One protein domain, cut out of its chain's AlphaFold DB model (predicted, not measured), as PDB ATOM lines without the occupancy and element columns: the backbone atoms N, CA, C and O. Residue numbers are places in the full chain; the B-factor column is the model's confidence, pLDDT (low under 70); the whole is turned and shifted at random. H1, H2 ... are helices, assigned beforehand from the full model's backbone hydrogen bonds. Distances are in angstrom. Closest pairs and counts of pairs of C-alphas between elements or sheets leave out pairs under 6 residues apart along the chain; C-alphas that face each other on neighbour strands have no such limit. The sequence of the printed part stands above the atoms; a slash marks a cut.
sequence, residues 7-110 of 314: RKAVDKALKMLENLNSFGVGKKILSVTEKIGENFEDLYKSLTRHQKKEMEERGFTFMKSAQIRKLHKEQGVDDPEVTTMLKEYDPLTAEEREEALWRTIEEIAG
ATOM      1  N   ARG A   7      81.609 141.577 103.584       64.50
ATOM      2  CA  ARG A   7      80.289 142.224 103.663       64.50
ATOM      3  C   ARG A   7      79.683 142.085 105.062       64.50
ATOM      4  O   ARG A   7      79.313 143.079 105.660       64.50
ATOM      5  N   LYS A   8      79.694 140.875 105.640       62.72
ATOM      6  CA  LYS A   8      79.226 140.627 107.020       62.72
ATOM      7  C   LYS A   8      80.032 141.414 108.060       62.72
ATOM      8  O   LYS A   8      79.462 141.863 109.047       62.72
ATOM      9  N   ALA A   9      81.340 141.564 107.865       67.81
ATOM     10  CA  ALA A   9      82.232 142.301 108.751       67.81
ATOM     11  C   ALA A   9      82.006 143.812 108.643       67.81
ATOM     12  O   ALA A   9      81.941 144.476 109.670       67.81
ATOM     13  N   VAL A  10      81.816 144.328 107.427       68.62
ATOM     14  CA  VAL A  10      81.465 145.726 107.157       68.62
ATOM     15  C   VAL A  10      80.072 146.037 107.701       68.62
ATOM     16  O   VAL A  10      79.934 146.988 108.457       68.62
ATOM     17  N   ASP A  11      79.069 145.195 107.447       71.81
ATOM     18  CA  ASP A  11      77.711 145.346 107.985       71.81
ATOM     19  C   ASP A  11      77.705 145.298 109.522       71.81
ATOM     20  O   ASP A  11      76.986 146.044 110.188       71.81
ATOM     21  N   LYS A  12      78.527 144.425 110.120       78.50
ATOM     22  CA  LYS A  12      78.689 144.334 111.577       78.50
ATOM     23  C   LYS A  12      79.423 145.549 112.142       78.50
ATOM     24  O   LYS A  12      79.034 146.032 113.201       78.50
ATOM     25  N   ALA A  13      80.435 146.059 111.441       69.25
ATOM     26  CA  ALA A  13      81.141 147.281 111.805       69.25
ATOM     27  C   ALA A  13      80.223 148.507 111.705       69.25
ATOM     28  O   ALA A  13      80.197 149.313 112.627       69.25
ATOM     29  N   LEU A  14      79.402 148.599 110.658       70.12
ATOM     30  CA  LEU A  14      78.382 149.633 110.479       70.12
ATOM     31  C   LEU A  14      77.369 149.624 111.625       70.12
ATOM     32  O   LEU A  14      77.167 150.654 112.261       70.12
ATOM     33  N   LYS A  15      76.824 148.451 111.973       74.12
ATOM     34  CA  LYS A  15      75.924 148.298 113.131       74.12
ATOM     35  C   LYS A  15      76.593 148.658 114.461       74.12
ATOM     36  O   LYS A  15      75.959 149.225 115.344       74.12
ATOM     37  N   MET A  16      77.875 148.327 114.631       72.88
ATOM     38  CA  MET A  16      78.637 148.711 115.826       72.88
ATOM     39  C   MET A  16      78.886 150.224 115.889       72.88
ATOM     40  O   MET A  16      78.811 150.800 116.969       72.88
ATOM     41  N   LEU A  17      79.144 150.870 114.751       66.75
ATOM     42  CA  LEU A  17      79.355 152.316 114.650       66.75
ATOM     43  C   LEU A  17      78.061 153.111 114.858       66.75
ATOM     44  O   LEU A  17      78.092 154.152 115.509       66.75
ATOM     45  N   GLU A  18      76.930 152.601 114.371       65.12
ATOM     46  CA  GLU A  18      75.598 153.170 114.601       65.12
ATOM     47  C   GLU A  18      75.266 153.232 116.103       65.12
ATOM     48  O   GLU A  18      74.781 154.253 116.596       65.12
ATOM     49  N   ASN A  19      75.651 152.197 116.858       68.12
ATOM     50  CA  ASN A  19      75.484 152.144 118.314       68.12
ATOM     51  C   ASN A  19      76.455 153.060 119.095       68.12
ATOM     52  O   ASN A  19      76.201 153.357 120.260       68.12
ATOM     53  N   LEU A  20      77.554 153.527 118.483       63.97
ATOM     54  CA  LEU A  20      78.606 154.348 119.115       63.97
ATOM     55  C   LEU A  20      78.471 155.859 118.824       63.97
ATOM     56  O   LEU A  20      79.417 156.625 119.010       63.97
ATOM     57  N   ASN A  21      77.292 156.315 118.392       57.06
ATOM     58  CA  ASN A  21      77.009 157.688 117.944       57.06
ATOM     59  C   ASN A  21      77.162 158.802 119.018       57.06
ATOM     60  O   ASN A  21      76.778 159.947 118.780       57.06
ATOM     61  N   SER A  22      77.734 158.510 120.191       57.06
ATOM     62  CA  SER A  22      77.879 159.434 121.323       57.06
ATOM     63  C   SER A  22      79.060 160.411 121.218       57.06
ATOM     64  O   SER A  22      79.104 161.368 121.985       57.06
ATOM     65  N   PHE A  23      79.998 160.233 120.277       60.56
ATOM     66  CA  PHE A  23      81.264 160.993 120.276       60.56
ATOM     67  C   PHE A  23      81.423 162.060 119.172       60.56
ATOM     68  O   PHE A  23      82.520 162.557 118.947       60.56
ATOM     69  N   GLY A  24      80.370 162.425 118.428       61.06
ATOM     70  CA  GLY A  24      80.421 163.509 117.420       61.06
ATOM     71  C   GLY A  24      81.269 163.238 116.159       61.06
ATOM     72  O   GLY A  24      81.076 163.889 115.134       61.06
ATOM     73  N   VAL A  25      82.146 162.229 116.186       62.69
ATOM     74  CA  VAL A  25      82.952 161.740 115.050       62.69
ATOM     75  C   VAL A  25      82.183 160.709 114.201       62.69
ATOM     76  O   VAL A  25      82.437 160.576 113.003       62.69
ATOM     77  N   GLY A  26      81.178 160.040 114.785       63.34
ATOM     78  CA  GLY A  26      80.402 158.972 114.137       63.34
ATOM     79  C   GLY A  26      79.717 159.396 112.836       63.34
ATOM     80  O   GLY A  26      79.803 158.685 111.843       63.34
ATOM     81  N   LYS A  27      79.135 160.601 112.779       67.75
ATOM     82  CA  LYS A  27      78.414 161.090 111.585       67.75
ATOM     83  C   LYS A  27      79.307 161.228 110.347       67.75
ATOM     84  O   LYS A  27      78.880 160.896 109.246       67.75
ATOM     85  N   LYS A  28      80.556 161.681 110.520       68.00
ATOM     86  CA  LYS A  28      81.521 161.792 109.412       68.00
ATOM     87  C   LYS A  28      81.933 160.408 108.916       68.00
ATOM     88  O   LYS A  28      81.911 160.170 107.714       68.00
ATOM     89  N   ILE A  29      82.232 159.487 109.833       72.06
ATOM     90  CA  ILE A  29      82.612 158.107 109.494       72.06
ATOM     91  C   ILE A  29      81.456 157.378 108.799       72.06
ATOM     92  O   ILE A  29      81.682 156.732 107.779       72.06
ATOM     93  N   LEU A  30      80.223 157.532 109.286       72.62
ATOM     94  CA  LEU A  30      79.036 156.946 108.661       72.62
ATOM     95  C   LEU A  30      78.839 157.482 107.240       72.62
ATOM     96  O   LEU A  30      78.708 156.682 106.326       72.62
ATOM     97  N   SER A  31      78.956 158.799 107.026       75.00
ATOM     98  CA  SER A  31      78.827 159.385 105.682       75.00
ATOM     99  C   SER A  31      79.899 158.903 104.696       75.00
ATOM    100  O   SER A  31      79.630 158.749 103.509       75.00
ATOM    101  N   VAL A  32      81.122 158.647 105.171       76.81
ATOM    102  CA  VAL A  32      82.196 158.084 104.342       76.81
ATOM    103  C   VAL A  32      81.920 156.610 104.055       76.81
ATOM    104  O   VAL A  32      82.114 156.160 102.930       76.81
ATOM    105  N   THR A  33      81.432 155.862 105.043       76.88
ATOM    106  CA  THR A  33      81.156 154.429 104.880       76.88
ATOM    107  C   THR A  33      79.944 154.182 103.977       76.88
ATOM    108  O   THR A  33      79.969 153.260 103.169       76.88
ATOM    109  N   GLU A  34      78.920 155.033 104.053       78.94
ATOM    110  CA  GLU A  34      77.750 155.014 103.171       78.94
ATOM    111  C   GLU A  34      78.153 155.281 101.716       78.94
ATOM    112  O   GLU A  34      77.864 154.463 100.847       78.94
ATOM    113  N   LYS A  35      78.958 156.326 101.473       79.25
ATOM    114  CA  LYS A  35      79.536 156.605 100.146       79.25
ATOM    115  C   LYS A  35      80.350 155.431  99.596       79.25
ATOM    116  O   LYS A  35      80.268 155.117  98.414       79.25
ATOM    117  N   ILE A  36      81.137 154.761 100.441       78.62
ATOM    118  CA  ILE A  36      81.892 153.565 100.034       78.62
ATOM    119  C   ILE A  36      80.938 152.423  99.652       78.62
ATOM    120  O   ILE A  36      81.188 151.730  98.664       78.62
ATOM    121  N   GLY A  37      79.854 152.230 100.406       79.62
ATOM    122  CA  GLY A  37      78.828 151.230 100.114       79.62
ATOM    123  C   GLY A  37      78.119 151.480  98.782       79.62
ATOM    124  O   GLY A  37      77.996 150.558  97.976       79.62
ATOM    125  N   GLU A  38      77.720 152.725  98.515       81.69
ATOM    126  CA  GLU A  38      77.098 153.137  97.250       81.69
ATOM    127  C   GLU A  38      78.028 152.893  96.053       81.69
ATOM    128  O   GLU A  38      77.636 152.229  95.088       81.69
ATOM    129  N   ASN A  39      79.291 153.322  96.159       82.19
ATOM    130  CA  ASN A  39      80.304 153.105  95.121       82.19
ATOM    131  C   ASN A  39      80.533 151.606  94.851       82.19
ATOM    132  O   ASN A  39      80.728 151.183  93.709       82.19
ATOM    133  N   PHE A  40      80.497 150.771  95.894       80.44
ATOM    134  CA  PHE A  40      80.656 149.326  95.747       80.44
ATOM    135  C   PHE A  40      79.448 148.668  95.065       80.44
ATOM    136  O   PHE A  40      79.621 147.794  94.212       80.44
ATOM    137  N   GLU A  41      78.225 149.090  95.394       83.00
ATOM    138  CA  GLU A  41      77.007 148.601  94.735       83.00
ATOM    139  C   GLU A  41      76.972 149.004  93.252       83.00
ATOM    140  O   GLU A  41      76.640 148.191  92.382       83.00
ATOM    141  N   ASP A  42      77.392 150.224  92.923       85.19
ATOM    142  CA  ASP A  42      77.478 150.686  91.537       85.19
ATOM    143  C   ASP A  42      78.574 149.978  90.738       85.19
ATOM    144  O   ASP A  42      78.393 149.675  89.548       85.19
ATOM    145  N   LEU A  43      79.675 149.612  91.396       84.44
ATOM    146  CA  LEU A  43      80.677 148.723  90.826       84.44
ATOM    147  C   LEU A  43      80.103 147.326  90.583       84.44
ATOM    148  O   LEU A  43      80.270 146.786  89.487       84.44
ATOM    149  N   TYR A  44      79.382 146.747  91.545       82.62
ATOM    150  CA  TYR A  44      78.796 145.410  91.416       82.62
ATOM    151  C   TYR A  44      77.771 145.328  90.276       82.62
ATOM    152  O   TYR A  44      77.732 144.345  89.523       82.62
ATOM    153  N   LYS A  45      76.974 146.386  90.080       87.38
ATOM    154  CA  LYS A  45      76.075 146.515  88.922       87.38
ATOM    155  C   LYS A  45      76.836 146.524  87.596       87.38
ATOM    156  O   LYS A  45      76.334 145.976  86.618       87.38
ATOM    157  N   SER A  46      78.044 147.093  87.564       88.25
ATOM    158  CA  SER A  46      78.882 147.160  86.358       88.25
ATOM    159  C   SER A  46      79.550 145.829  85.969       88.25
ATOM    160  O   SER A  46      80.097 145.725  84.868       88.25
ATOM    161  N   LEU A  47      79.523 144.810  86.841       88.06
ATOM    162  CA  LEU A  47      80.141 143.505  86.589       88.06
ATOM    163  C   LEU A  47      79.335 142.651  85.600       88.06
ATOM    164  O   LEU A  47      78.104 142.576  85.645       88.06
ATOM    165  N   THR A  48      80.052 141.929  84.739       91.12
ATOM    166  CA  THR A  48      79.463 140.966  83.797       91.12
ATOM    167  C   THR A  48      78.977 139.694  84.503       91.12
ATOM    168  O   THR A  48      79.424 139.370  85.601       91.12
ATOM    169  N   ARG A  49      78.086 138.921  83.862       90.75
ATOM    170  CA  ARG A  49      77.595 137.640  84.418       90.75
ATOM    171  C   ARG A  49      78.731 136.660  84.730       90.75
ATOM    172  O   ARG A  49      78.675 135.987  85.751       90.75
ATOM    173  N   HIS A  50      79.753 136.613  83.876       89.56
ATOM    174  CA  HIS A  50      80.923 135.760  84.084       89.56
ATOM    175  C   HIS A  50      81.707 136.181  85.333       89.56
ATOM    176  O   HIS A  50      81.892 135.366  86.226       89.56
ATOM    177  N   GLN A  51      82.026 137.472  85.463       89.06
ATOM    178  CA  GLN A  51      82.711 138.018  86.643       89.06
ATOM    179  C   GLN A  51      81.912 137.817  87.942       89.06
ATOM    180  O   GLN A  51      82.492 137.598  89.001       89.06
ATOM    181  N   LYS A  52      80.573 137.879  87.884       88.38
ATOM    182  CA  LYS A  52      79.709 137.592  89.043       88.38
ATOM    183  C   LYS A  52      79.786 136.125  89.461       88.38
ATOM    184  O   LYS A  52      79.920 135.854  90.647       88.38
ATOM    185  N   LYS A  53      79.758 135.204  88.495       89.94
ATOM    186  CA  LYS A  53      79.934 133.770  88.749       89.94
ATOM    187  C   LYS A  53      81.316 133.476  89.336       89.94
ATOM    188  O   LYS A  53      81.428 132.788  90.339       89.94
ATOM    189  N   GLU A  54      82.356 134.072  88.766       86.12
ATOM    190  CA  GLU A  54      83.720 133.975  89.279       86.12
ATOM    191  C   GLU A  54      83.831 134.525  90.713       86.12
ATOM    192  O   GLU A  54      84.395 133.881  91.591       86.12
ATOM    193  N   MET A  55      83.215 135.671  91.003       84.19
ATOM    194  CA  MET A  55      83.139 136.212  92.365       84.19
ATOM    195  C   MET A  55      82.437 135.253  93.346       84.19
ATOM    196  O   MET A  55      82.799 135.204  94.519       84.19
ATOM    197  N   GLU A  56      81.436 134.495  92.895       83.75
ATOM    198  CA  GLU A  56      80.733 133.505  93.719       83.75
ATOM    199  C   GLU A  56      81.552 132.235  93.964       83.75
ATOM    200  O   GLU A  56      81.510 131.710  95.076       83.75
ATOM    201  N   GLU A  57      82.302 131.766  92.963       88.00
ATOM    202  CA  GLU A  57      83.081 130.522  93.031       88.00
ATOM    203  C   GLU A  57      84.430 130.703  93.742       88.00
ATOM    204  O   GLU A  57      84.767 129.927  94.634       88.00
ATOM    205  N   ARG A  58      85.202 131.732  93.373       83.38
ATOM    206  CA  ARG A  58      86.580 131.960  93.862       83.38
ATOM    207  C   ARG A  58      86.721 133.166  94.796       83.38
ATOM    208  O   ARG A  58      87.775 133.357  95.390       83.38
ATOM    209  N   GLY A  59      85.675 133.979  94.958       80.88
ATOM    210  CA  GLY A  59      85.670 135.115  95.890       80.88
ATOM    211  C   GLY A  59      86.348 136.388  95.373       80.88
ATOM    212  O   GLY A  59      86.361 137.393  96.081       80.88
ATOM    213  N   PHE A  60      86.888 136.367  94.152       85.75
ATOM    214  CA  PHE A  60      87.453 137.533  93.478       85.75
ATOM    215  C   PHE A  60      87.226 137.457  91.963       85.75
ATOM    216  O   PHE A  60      86.965 136.395  91.392       85.75
ATOM    217  N   THR A  61      87.332 138.602  91.292       88.88
ATOM    218  CA  THR A  61      87.275 138.680  89.832       88.88
ATOM    219  C   THR A  61      88.197 139.772  89.324       88.88
ATOM    220  O   THR A  61      88.328 140.827  89.944       88.88
ATOM    221  N   PHE A  62      88.787 139.552  88.154       89.25
ATOM    222  CA  PHE A  62      89.544 140.588  87.470       89.25
ATOM    223  C   PHE A  62      88.589 141.593  86.821       89.25
ATOM    224  O   PHE A  62      87.691 141.228  86.055       89.25
ATOM    225  N   MET A  63      88.756 142.867  87.165       88.50
ATOM    226  CA  MET A  63      87.967 143.968  86.617       88.50
ATOM    227  C   MET A  63      88.576 144.472  85.307       88.50
ATOM    228  O   MET A  63      89.766 144.319  85.052       88.50
ATOM    229  N   LYS A  64      87.765 145.095  84.454       88.06
ATOM    230  CA  LYS A  64      88.267 145.803  83.269       88.06
ATOM    231  C   LYS A  64      88.863 147.147  83.678       88.06
ATOM    232  O   LYS A  64      88.390 147.773  84.626       88.06
ATOM    233  N   SER A  65      89.823 147.649  82.906       85.62
ATOM    234  CA  SER A  65      90.440 148.964  83.127       85.62
ATOM    235  C   SER A  65      89.402 150.093  83.218       85.62
ATOM    236  O   SER A  65      89.526 150.982  84.056       85.62
ATOM    237  N   ALA A  66      88.320 150.031  82.434       84.88
ATOM    238  CA  ALA A  66      87.202 150.975  82.516       84.88
ATOM    239  C   ALA A  66      86.433 150.919  83.854       84.88
ATOM    240  O   ALA A  66      86.046 151.963  84.376       84.88
ATOM    241  N   GLN A  67      86.237 149.721  84.423       86.81
ATOM    242  CA  GLN A  67      85.568 149.535  85.721       86.81
ATOM    243  C   GLN A  67      86.438 150.091  86.857       86.81
ATOM    244  O   GLN A  67      85.939 150.797  87.727       86.81
ATOM    245  N   ILE A  68      87.750 149.847  86.792       85.00
ATOM    246  CA  ILE A  68      88.723 150.363  87.762       85.00
ATOM    247  C   ILE A  68      88.768 151.898  87.708       85.00
ATOM    248  O   ILE A  68      88.638 152.556  88.734       85.00
ATOM    249  N   ARG A  69      88.848 152.499  86.511       82.75
ATOM    250  CA  ARG A  69      88.816 153.968  86.356       82.75
ATOM    251  C   ARG A  69      87.551 154.597  86.937       82.75
ATOM    252  O   ARG A  69      87.633 155.685  87.496       82.75
ATOM    253  N   LYS A  70      86.397 153.940  86.786       82.00
ATOM    254  CA  LYS A  70      85.134 154.414  87.362       82.00
ATOM    255  C   LYS A  70      85.212 154.435  88.894       82.00
ATOM    256  O   LYS A  70      84.936 155.471  89.484       82.00
ATOM    257  N   LEU A  71      85.707 153.351  89.498       82.38
ATOM    258  CA  LEU A  71      85.901 153.254  90.947       82.38
ATOM    259  C   LEU A  71      86.831 154.348  91.492       82.38
ATOM    260  O   LEU A  71      86.504 154.990  92.483       82.38
ATOM    261  N   HIS A  72      87.974 154.585  90.841       77.69
ATOM    262  CA  HIS A  72      88.942 155.583  91.313       77.69
ATOM    263  C   HIS A  72      88.416 157.019  91.212       77.69
ATOM    264  O   HIS A  72      88.586 157.799  92.148       77.69
ATOM    265  N   LYS A  73      87.706 157.352  90.125       77.31
ATOM    266  CA  LYS A  73      87.059 158.666  89.975       77.31
ATOM    267  C   LYS A  73      86.016 158.918  91.061       77.31
ATOM    268  O   LYS A  73      85.945 160.015  91.602       77.31
ATOM    269  N   GLU A  74      85.231 157.901  91.400       72.56
ATOM    270  CA  GLU A  74      84.190 157.986  92.433       72.56
ATOM    271  C   GLU A  74      84.768 158.051  93.856       72.56
ATOM    272  O   GLU A  74      84.109 158.538  94.775       72.56
ATOM    273  N   GLN A  75      86.017 157.616  94.044       69.25
ATOM    274  CA  GLN A  75      86.758 157.763  95.299       69.25
ATOM    275  C   GLN A  75      87.460 159.127  95.433       69.25
ATOM    276  O   GLN A  75      87.974 159.430  96.507       69.25
ATOM    277  N   GLY A  76      87.463 159.963  94.386       65.75
ATOM    278  CA  GLY A  76      88.147 161.263  94.388       65.75
ATOM    279  C   GLY A  76      89.674 161.154  94.437       65.75
ATOM    280  O   GLY A  76      90.344 162.106  94.831       65.75
ATOM    281  N   VAL A  77      90.212 159.988  94.068       64.50
ATOM    282  CA  VAL A  77      91.642 159.675  94.087       64.50
ATOM    283  C   VAL A  77      92.151 159.702  92.644       64.50
ATOM    284  O   VAL A  77      92.192 158.678  91.963       64.50
ATOM    285  N   ASP A  78      92.502 160.897  92.163       64.69
ATOM    286  CA  ASP A  78      93.186 161.101  90.877       64.69
ATOM    287  C   ASP A  78      94.705 160.956  91.065       64.69
ATOM    288  O   ASP A  78      95.482 161.894  90.881       64.69
ATOM    289  N   ASP A  79      95.138 159.758  91.461       71.31
ATOM    290  CA  ASP A  79      96.560 159.473  91.625       71.31
ATOM    291  C   ASP A  79      97.210 159.118  90.270       71.31
ATOM    292  O   ASP A  79      96.742 158.221  89.548       71.31
ATOM    293  N   PRO A  80      98.336 159.766  89.902       75.44
ATOM    294  CA  PRO A  80      99.056 159.456  88.666       75.44
ATOM    295  C   PRO A  80      99.586 158.014  88.657       75.44
ATOM    296  O   PRO A  80      99.681 157.399  87.594       75.44
ATOM    297  N   GLU A  81      99.848 157.454  89.839       76.44
ATOM    298  CA  GLU A  81     100.330 156.087  90.049       76.44
ATOM    299  C   GLU A  81      99.308 155.025  89.608       76.44
ATOM    300  O   GLU A  81      99.639 154.069  88.900       76.44
ATOM    301  N   VAL A  82      98.024 155.236  89.906       74.25
ATOM    302  CA  VAL A  82      96.938 154.349  89.455       74.25
ATOM    303  C   VAL A  82      96.832 154.367  87.932       74.25
ATOM    304  O   VAL A  82      96.622 153.338  87.287       74.25
ATOM    305  N   THR A  83      97.029 155.538  87.327       77.00
ATOM    306  CA  THR A  83      96.987 155.695  85.870       77.00
ATOM    307  C   THR A  83      98.135 154.945  85.193       77.00
ATOM    308  O   THR A  83      97.946 154.390  84.108       77.00
ATOM    309  N   THR A  84      99.312 154.894  85.825       83.25
ATOM    310  CA  THR A  84     100.443 154.087  85.348       83.25
ATOM    311  C   THR A  84     100.192 152.591  85.504       83.25
ATOM    312  O   THR A  84     100.349 151.869  84.521       83.25
ATOM    313  N   MET A  85      99.685 152.137  86.655       80.12
ATOM    314  CA  MET A  85      99.342 150.723  86.867       80.12
ATOM    315  C   MET A  85      98.273 150.239  85.883       80.12
ATOM    316  O   MET A  85      98.342 149.132  85.362       80.12
ATOM    317  N   LEU A  86      97.305 151.095  85.550       82.12
ATOM    318  CA  LEU A  86      96.273 150.779  84.566       82.12
ATOM    319  C   LEU A  86      96.813 150.586  83.148       82.12
ATOM    320  O   LEU A  86      96.240 149.798  82.399       82.12
ATOM    321  N   LYS A  87      97.876 151.302  82.762       84.62
ATOM    322  CA  LYS A  87      98.517 151.129  81.448       84.62
ATOM    323  C   LYS A  87      99.249 149.795  81.347       84.62
ATOM    324  O   LYS A  87      99.261 149.203  80.276       84.62
ATOM    325  N   GLU A  88      99.829 149.339  82.451       84.94
ATOM    326  CA  GLU A  88     100.470 148.026  82.546       84.94
ATOM    327  C   GLU A  88      99.436 146.895  82.621       84.94
ATOM    328  O   GLU A  88      99.636 145.834  82.044       84.94
ATOM    329  N   TYR A  89      98.290 147.145  83.256       86.06
ATOM    330  CA  TYR A  89      97.231 146.158  83.454       86.06
ATOM    331  C   TYR A  89      96.366 145.875  82.212       86.06
ATOM    332  O   TYR A  89      95.888 144.755  82.028       86.06
ATOM    333  N   ASP A  90      96.117 146.882  81.369       85.50
ATOM    334  CA  ASP A  90      95.224 146.775  80.203       85.50
ATOM    335  C   ASP A  90      95.633 145.701  79.171       85.50
ATOM    336  O   ASP A  90      94.750 144.940  78.761       85.50
ATOM    337  N   PRO A  91      96.920 145.577  78.771       90.19
ATOM    338  CA  PRO A  91      97.336 144.582  77.783       90.19
ATOM    339  C   PRO A  91      97.402 143.148  78.327       90.19
ATOM    340  O   PRO A  91      97.460 142.220  77.526       90.19
ATOM    341  N   LEU A  92      97.390 142.950  79.652       85.94
ATOM    342  CA  LEU A  92      97.571 141.627  80.256       85.94
ATOM    343  C   LEU A  92      96.367 140.719  79.994       85.94
ATOM    344  O   LEU A  92      95.208 141.115  80.185       85.94
ATOM    345  N   THR A  93      96.651 139.469  79.648       89.38
ATOM    346  CA  THR A  93      95.673 138.380  79.565       89.38
ATOM    347  C   THR A  93      95.193 137.945  80.955       89.38
ATOM    348  O   THR A  93      95.730 138.358  81.983       89.38
ATOM    349  N   ALA A  94      94.132 137.133  81.022       83.75
ATOM    350  CA  ALA A  94      93.581 136.681  82.304       83.75
ATOM    351  C   ALA A  94      94.583 135.845  83.125       83.75
ATOM    352  O   ALA A  94      94.629 135.994  84.342       83.75
ATOM    353  N   GLU A  95      95.399 135.028  82.457       86.38
ATOM    354  CA  GLU A  95      96.423 134.184  83.086       86.38
ATOM    355  C   GLU A  95      97.574 135.033  83.638       86.38
ATOM    356  O   GLU A  95      97.930 134.921  84.809       86.38
ATOM    357  N   GLU A  96      98.082 135.979  82.844       89.19
ATOM    358  CA  GLU A  96      99.148 136.892  83.278       89.19
ATOM    359  C   GLU A  96      98.713 137.770  84.463       89.19
ATOM    360  O   GLU A  96      99.515 138.085  85.343       89.19
ATOM    361  N   ARG A  97      97.429 138.147  84.532       88.44
ATOM    362  CA  ARG A  97      96.871 138.868  85.691       88.44
ATOM    363  C   ARG A  97      96.869 138.014  86.952       88.44
ATOM    364  O   ARG A  97      97.060 138.552  88.043       88.44
ATOM    365  N   GLU A  98      96.633 136.714  86.821       88.50
ATOM    366  CA  GLU A  98      96.670 135.787  87.947       88.50
ATOM    367  C   GLU A  98      98.102 135.581  88.443       88.50
ATOM    368  O   GLU A  98      98.347 135.666  89.646       88.50
ATOM    369  N   GLU A  99      99.067 135.430  87.536       88.56
ATOM    370  CA  GLU A  99     100.485 135.389  87.902       88.56
ATOM    371  C   GLU A  99     100.940 136.680  88.589       88.56
ATOM    372  O   GLU A  99     101.627 136.631  89.614       88.56
ATOM    373  N   ALA A 100     100.527 137.841  88.067       87.38
ATOM    374  CA  ALA A 100     100.816 139.131  88.681       87.38
ATOM    375  C   ALA A 100     100.257 139.204  90.109       87.38
ATOM    376  O   ALA A 100     100.985 139.581  91.026       87.38
ATOM    377  N   LEU A 101      99.011 138.764  90.318       87.56
ATOM    378  CA  LEU A 101      98.384 138.690  91.638       87.56
ATOM    379  C   LEU A 101      99.168 137.777  92.586       87.56
ATOM    380  O   LEU A 101      99.441 138.168  93.722       87.56
ATOM    381  N   TRP A 102      99.580 136.591  92.129       86.81
ATOM    382  CA  TRP A 102     100.391 135.680  92.937       86.81
ATOM    383  C   TRP A 102     101.733 136.299  93.329       86.81
ATOM    384  O   TRP A 102     102.133 136.177  94.489       86.81
ATOM    385  N   ARG A 103     102.388 137.031  92.419       86.62
ATOM    386  CA  ARG A 103     103.617 137.777  92.733       86.62
ATOM    387  C   ARG A 103     103.380 138.882  93.753       86.62
ATOM    388  O   ARG A 103     104.178 139.028  94.675       86.62
ATOM    389  N   THR A 104     102.286 139.636  93.638       85.38
ATOM    390  CA  THR A 104     101.963 140.683  94.620       85.38
ATOM    391  C   THR A 104     101.694 140.076  95.996       85.38
ATOM    392  O   THR A 104     102.167 140.589  97.008       85.38
ATOM    393  N   ILE A 105     100.976 138.949  96.056       85.56
ATOM    394  CA  ILE A 105     100.749 138.219  97.308       85.56
ATOM    395  C   ILE A 105     102.071 137.712  97.882       85.56
ATOM    396  O   ILE A 105     102.276 137.813  99.089       85.56
ATOM    397  N   GLU A 106     102.978 137.195  97.055       84.56
ATOM    398  CA  GLU A 106     104.302 136.755  97.496       84.56
ATOM    399  C   GLU A 106     105.130 137.907  98.087       84.56
ATOM    400  O   GLU A 106     105.763 137.746  99.139       84.56
ATOM    401  N   GLU A 107     105.082 139.079  97.451       85.44
ATOM    402  CA  GLU A 107     105.735 140.294  97.929       85.44
ATOM    403  C   GLU A 107     105.153 140.761  99.272       85.44
ATOM    404  O   GLU A 107     105.900 141.002 100.226       85.44
ATOM    405  N   ILE A 108     103.822 140.823  99.381       79.88
ATOM    406  CA  ILE A 108     103.115 141.218 100.609       79.88
ATOM    407  C   ILE A 108     103.360 140.205 101.732       79.88
ATOM    408  O   ILE A 108     103.610 140.591 102.876       79.88
ATOM    409  N   ALA A 109     103.344 138.908 101.416       80.12
ATOM    410  CA  ALA A 109     103.649 137.828 102.352       80.12
ATOM    411  C   ALA A 109     105.111 137.860 102.833       80.12
ATOM    412  O   ALA A 109     105.478 137.125 103.752       80.12
ATOM    413  N   GLY A 110     105.953 138.717 102.247       68.62
ATOM    414  CA  GLY A 110     107.286 139.010 102.747       68.62
ATOM    415  C   GLY A 110     108.266 137.856 102.586       68.62
ATOM    416  O   GLY A 110     109.306 137.870 103.244       68.62
TER     417      GLY A 110
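This is residues 7 to 110 of the 314 residues of an uncharacterized protein of Dictyocaulus viviparus (UniProt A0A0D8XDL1). H1 and the long H2 make an open hairpin; H4 packs on the far part of H2, H5 is beside H4, and residues 102 to 110, mostly in H6, stick out. The printed 104 residues have six named helices, H1 to H6, and no named strand: all helix, loose, radius of gyration of the C-alphas 16.8 A, spans 50 by 34 by 33 A.

H1, residues 7 to 19, touches H2, residues 26 to 46, with residues 14 to 18 alone, the closest C-alphas being Leu 17 and Gly 26, 6.8 A; they run opposite ways at 25 degrees, a shallow tilt. H3, residues 49 to 58, touches no helix. H4, residues 65 to 74, touches residues 39 to 46 of H2, closest at C-alphas Asn 39 and Glu 74, 6.8 A. H5, residues 80 to 89, is close but not clearly touching H4, as is H6, residues 94 to 108, to H5. In these six helices every O i to N i+4 pair is within hydrogen-bond range.

H2 is 30.2 A long and H6 21.1 A. C-alpha 7 is at (80.289, 142.224, 103.663), C-alpha 108 at (103.115, 141.218, 100.609).

No cut, no long link; pLDDT is under 70 in 22 residues, among them 17 to 28.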